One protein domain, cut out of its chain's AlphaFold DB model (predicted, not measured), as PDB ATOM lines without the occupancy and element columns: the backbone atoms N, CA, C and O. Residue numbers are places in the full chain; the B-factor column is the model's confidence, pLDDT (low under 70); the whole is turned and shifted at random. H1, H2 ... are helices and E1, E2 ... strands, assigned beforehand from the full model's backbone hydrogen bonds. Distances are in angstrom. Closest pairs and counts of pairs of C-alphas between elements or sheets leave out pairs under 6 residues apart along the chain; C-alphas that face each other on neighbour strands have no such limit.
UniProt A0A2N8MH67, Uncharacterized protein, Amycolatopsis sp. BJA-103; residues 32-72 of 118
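This is residues 32 to 72 of the 118 residues of an uncharacterized protein of Amycolatopsis sp. BJA-103 (UniProt A0A2N8MH67). A small three-stranded sheet has one helix, H1, packed along one face, while its other face is bare. The 41 printed residues hold E1, E2, E3 and H1 in that order, a mixed class. The sheet, E1 - E2 - E3, is antiparallel and a meander, each strand the antiparallel neighbour of the one before. The whole is compact, with radius of gyration of the C-alphas 9.4 A and spans of 29 by 20 by 14 A.

E1, residues 33 to 36, and E2, residues 43 to 46, form a hairpin; N 34 and O 45 are within hydrogen-bond range at 2.9 A. E2 and E3, residues 51 to 55, form another, with N 44 and O 54 at 2.8 A. H1, residues 61 to 70, is on the sheet in two layers, helix on one face, at a height over the sheet of 9.1 A. It lies over E2 and, with 3 C-alphas, only just over E1, along the strands at 18 degrees to E2 on the local plane. The closest C-alphas of E1 and H1, Ile 35 and Ala 69, are 6.1 A apart. Every O i to N i+4 pair in H1 is within hydrogen-bond range.

E1 begins at C-alpha 33 (607.347, 325.242, 434.690). E1 and E2 each measure 9.8 A, E3 11.3 A. H1 measures 14.2 A, ending at C-alpha 70 (602.893, 330.533, 442.509).

The farthest C-alphas, Asp 48 and Met 59, are 28.8 A apart. The printed part has no cut, no link is long, and no printed residue is under 70 in pLDDT.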
ATOM      1  N   PHE A  32     604.709 321.482 433.295       93.19
ATOM      2  CA  PHE A  32     605.256 322.034 434.533       93.19
ATOM      3  C   PHE A  32     606.292 323.099 434.169       93.19
ATOM      4  O   PHE A  32     607.024 322.938 433.192       93.19
ATOM      5  N   TRP A  33     606.363 324.191 434.931       95.62
ATOM      6  CA  TRP A  33     607.347 325.242 434.690       95.62
ATOM      7  C   TRP A  33     607.984 325.751 435.977       95.62
ATOM      8  O   TRP A  33     607.449 325.583 437.075       95.62
ATOM      9  N   ARG A  34     609.134 326.401 435.810       95.19
ATOM     10  CA  ARG A  34     609.837 327.183 436.827       95.19
ATOM     11  C   ARG A  34     610.137 328.578 436.289       95.19
ATOM     12  O   ARG A  34     610.120 328.789 435.078       95.19
ATOM     13  N   ILE A  35     610.444 329.503 437.189       97.12
ATOM     14  CA  ILE A  35     610.995 330.806 436.826       97.12
ATOM     15  C   ILE A  35     612.510 330.768 437.014       97.12
ATOM     16  O   ILE A  35     612.998 330.238 438.011       97.12
ATOM     17  N   ASP A  36     613.234 331.306 436.042       96.50
ATOM     18  CA  ASP A  36     614.643 331.657 436.148       96.50
ATOM     19  C   ASP A  36     614.758 333.178 436.165       96.50
ATOM     20  O   ASP A  36     614.431 333.838 435.182       96.50
ATOM     21  N   ASP A  37     615.152 333.740 437.301       95.38
ATOM     22  CA  ASP A  37     615.275 335.179 437.537       95.38
ATOM     23  C   ASP A  37     616.735 335.606 437.756       95.38
ATOM     24  O   ASP A  37     617.002 336.704 438.238       95.38
ATOM     25  N   THR A  38     617.691 334.748 437.376       93.44
ATOM     26  CA  THR A  38     619.132 335.023 437.510       93.44
ATOM     27  C   THR A  38     619.655 336.013 436.467       93.44
ATOM     28  O   THR A  38     620.695 336.645 436.666       93.44
ATOM     29  N   GLY A  39     618.943 336.135 435.344       91.12
ATOM     30  CA  GLY A  39     619.255 337.040 434.244       91.12
ATOM     31  C   GLY A  39     618.707 338.462 434.430       91.12
ATOM     32  O   GLY A  39     618.060 338.769 435.428       91.12
ATOM     33  N   PRO A  40     618.924 339.346 433.439       92.00
ATOM     34  CA  PRO A  40     618.354 340.695 433.453       92.00
ATOM     35  C   PRO A  40     616.818 340.692 433.375       92.00
ATOM     36  O   PRO A  40     616.180 341.658 433.786       92.00
ATOM     37  N   GLU A  41     616.230 339.618 432.844       95.94
ATOM     38  CA  GLU A  41     614.793 339.457 432.648       95.94
ATOM     39  C   GLU A  41     614.370 338.050 433.091       95.94
ATOM     40  O   GLU A  41     615.050 337.082 432.733       95.94
ATOM     41  N   PRO A  42     613.267 337.903 433.849       97.62
ATOM     42  CA  PRO A  42     612.788 336.590 434.254       97.62
ATOM     43  C   PRO A  42     612.332 335.749 433.056       97.62
ATOM     44  O   PRO A  42     611.594 336.226 432.191       97.62
ATOM     45  N   VAL A  43     612.697 334.470 433.051       97.94
ATOM     46  CA  VAL A  43     612.327 333.504 432.011       97.94
ATOM     47  C   VAL A  43     611.464 332.399 432.611       97.94
ATOM     48  O   VAL A  43     611.811 331.786 433.619       97.94
ATOM     49  N   VAL A  44     610.328 332.118 431.977       97.44
ATOM     50  CA  VAL A  44     609.478 330.965 432.286       97.44
ATOM     51  C   VAL A  44     610.030 329.765 431.525       97.44
ATOM     52  O   VAL A  44     610.093 329.794 430.298       97.44
ATOM     53  N   ILE A  45     610.420 328.705 432.230       97.25
ATOM     54  CA  ILE A  45     611.067 327.525 431.643       97.25
ATOM     55  C   ILE A  45     610.212 326.290 431.904       97.25
ATOM     56  O   ILE A  45     609.921 325.977 433.060       97.25
ATOM     57  N   ALA A  46     609.849 325.566 430.845       95.88
ATOM     58  CA  ALA A  46     609.202 324.262 430.941       95.88
ATOM     59  C   ALA A  46     610.175 323.247 431.554       95.88
ATOM     60  O   ALA A  46     611.284 323.074 431.052       95.88
ATOM     61  N   THR A  47     609.804 322.589 432.651       92.50
ATOM     62  CA  THR A  47     610.727 321.711 433.395       92.50
ATOM     63  C   THR A  47     610.926 320.348 432.744       92.50
ATOM     64  O   THR A  47     611.956 319.721 432.950       92.50
ATOM     65  N   ASP A  48     609.938 319.881 431.989       89.19
ATOM     66  CA  ASP A  48     609.963 318.613 431.258       89.19
ATOM     67  C   ASP A  48     610.903 318.655 430.046       89.19
ATOM     68  O   ASP A  48     611.620 317.691 429.789       89.19
ATOM     69  N   LEU A  49     610.935 319.781 429.331       86.88
ATOM     70  CA  LEU A  49     611.768 319.973 428.139       86.88
ATOM     71  C   LEU A  49     613.030 320.803 428.405       86.88
ATOM     72  O   LEU A  49     613.911 320.871 427.550       86.88
ATOM     73  N   ASN A  50     613.113 321.449 429.573       92.00
ATOM     74  CA  ASN A  50     614.111 322.468 429.910       92.00
ATOM     75  C   ASN A  50     614.241 323.548 428.814       92.00
ATOM     76  O   ASN A  50     615.341 323.966 428.456       92.00
ATOM     77  N   GLN A  51     613.100 323.973 428.264       95.00
ATOM     78  CA  GLN A  51     613.010 324.962 427.190       95.00
ATOM     79  C   GLN A  51     612.293 326.230 427.671       95.00
ATOM     80  O   GLN A  51     611.350 326.134 428.465       95.00
ATOM     81  N   PRO A  52     612.711 327.419 427.204       95.88
ATOM     82  CA  PRO A  52     612.022 328.661 427.523       95.88
ATOM     83  C   PRO A  52     610.630 328.677 426.878       95.88
ATOM     84  O   PRO A  52     610.485 328.449 425.681       95.88
ATOM     85  N   LEU A  53     609.612 328.966 427.686       95.00
ATOM     86  CA  LEU A  53     608.235 329.191 427.244       95.00
ATOM     87  C   LEU A  53     607.983 330.669 426.943       95.00
ATOM     88  O   LEU A  53     607.286 330.998 425.988       95.00
ATOM     89  N   ALA A  54     608.529 331.555 427.778       96.12
ATOM     90  CA  ALA A  54     608.377 332.997 427.644       96.12
ATOM     91  C   ALA A  54     609.486 333.740 428.398       96.12
ATOM     92  O   ALA A  54     609.923 333.289 429.457       96.12
ATOM     93  N   THR A  55     609.861 334.914 427.898       97.75
ATOM     94  CA  THR A  55     610.654 335.909 428.634       97.75
ATOM     95  C   THR A  55     609.730 337.043 429.066       97.75
ATOM     96  O   THR A  55     608.880 337.490 428.294       97.75
ATOM     97  N   LEU A  56     609.844 337.475 430.321       97.94
ATOM     98  CA  LEU A  56     609.001 338.517 430.897       97.94
ATOM     99  C   LEU A  56     609.723 339.861 430.843       97.94
ATOM    100  O   LEU A  56     610.808 340.012 431.398       97.94
ATOM    101  N   HIS A  57     609.078 340.855 430.235       97.19
ATOM    102  CA  HIS A  57     609.658 342.178 430.015       97.19
ATOM    103  C   HIS A  57     608.899 343.286 430.756       97.19
ATOM    104  O   HIS A  57     607.708 343.173 431.063       97.19
ATOM    105  N   GLY A  58     609.591 344.405 430.976       96.75
ATOM    106  CA  GLY A  58     609.018 345.640 431.505       96.75
ATOM    107  C   GLY A  58     608.893 345.684 433.030       96.75
ATOM    108  O   GLY A  58     609.237 344.751 433.750       96.75
ATOM    109  N   MET A  59     608.376 346.807 433.537       97.50
ATOM    110  CA  MET A  59     608.375 347.115 434.976       97.50
ATOM    111  C   MET A  59     607.591 346.121 435.847       97.50
ATOM    112  O   MET A  59     607.829 346.028 437.048       97.50
ATOM    113  N   TRP A  60     606.653 345.377 435.255       97.19
ATOM    114  CA  TRP A  60     605.824 344.396 435.955       97.19
ATOM    115  C   TRP A  60     606.388 342.973 435.903       97.19
ATOM    116  O   TRP A  60     605.837 342.094 436.567       97.19
ATOM    117  N   ALA A  61     607.484 342.737 435.169       97.25
ATOM    118  CA  ALA A  61     608.078 341.410 435.015       97.25
ATOM    119  C   ALA A  61     608.368 340.705 436.356       97.25
ATOM    120  O   ALA A  61     607.994 339.539 436.475       97.25
ATOM    121  N   PRO A  62     608.898 341.372 437.406       95.69
ATOM    122  CA  PRO A  62     609.113 340.718 438.700       95.69
ATOM    123  C   PRO A  62     607.813 340.248 439.373       95.69
ATOM    124  O   PRO A  62     607.761 339.178 439.977       95.69
ATOM    125  N   ASN A  63     606.731 341.023 439.252       96.38
ATOM    126  CA  ASN A  63     605.437 340.654 439.830       96.38
ATOM    127  C   ASN A  63     604.781 339.516 439.043       96.38
ATOM    128  O   ASN A  63     604.254 338.581 439.644       96.38
ATOM    129  N   MET A  64     604.874 339.556 437.712       97.12
ATOM    130  CA  MET A  64     604.405 338.475 436.844       97.12
ATOM    131  C   MET A  64     605.176 337.177 437.098       97.12
ATOM    132  O   MET A  64     604.559 336.124 437.219       97.12
ATOM    133  N   ALA A  65     606.499 337.254 437.261       96.56
ATOM    134  CA  ALA A  65     607.345 336.124 437.628       96.56
ATOM    135  C   ALA A  65     606.872 335.467 438.931       96.56
ATOM    136  O   ALA A  65     606.610 334.268 438.958       96.56
ATOM    137  N   ARG A  66     606.671 336.251 440.000       94.56
ATOM    138  CA  ARG A  66     606.167 335.734 441.284       94.56
ATOM    139  C   ARG A  66     604.777 335.111 441.161       94.56
ATOM    140  O   ARG A  66     604.539 334.049 441.729       94.56
ATOM    141  N   TYR A  67     603.876 335.755 440.420       95.88
ATOM    142  CA  TYR A  67     602.532 335.229 440.190       95.88
ATOM    143  C   TYR A  67     602.574 333.892 439.445       95.88
ATOM    144  O   TYR A  67     601.963 332.929 439.893       95.88
ATOM    145  N   LEU A  68     603.339 333.803 438.354       95.31
ATOM    146  CA  LEU A  68     603.480 332.585 437.554       95.31
ATOM    147  C   LEU A  68     604.232 331.476 438.296       95.31
ATOM    148  O   LEU A  68     603.924 330.306 438.089       95.31
ATOM    149  N   ALA A  69     605.185 331.815 439.168       93.81
ATOM    150  CA  ALA A  69     605.837 330.847 440.047       93.81
ATOM    151  C   ALA A  69     604.835 330.215 441.029       93.81
ATOM    152  O   ALA A  69     604.854 329.003 441.229       93.81
ATOM    153  N   ALA A  70     603.939 331.022 441.610       94.38
ATOM    154  CA  ALA A  70     602.893 330.533 442.509       94.38
ATOM    155  C   ALA A  70     601.791 329.770 441.753       94.38
ATOM    156  O   ALA A  70     601.351 328.708 442.191       94.38
ATOM    157  N   MET A  71     601.359 330.276 440.597       92.94
ATOM    158  CA  MET A  71     600.283 329.721 439.766       92.94
ATOM    159  C   MET A  71     600.766 328.661 438.765       92.94
ATOM    160  O   MET A  71     600.319 328.635 437.623       92.94
ATOM    161  N   GLY A  72     601.667 327.774 439.191       91.44
ATOM    162  CA  GLY A  72     602.095 326.613 438.412       91.44
ATOM    163  C   GLY A  72     600.969 325.616 438.097       91.44
ATOM    164  O   GLY A  72     599.871 325.663 438.653       91.44
TER     165      GLY A  72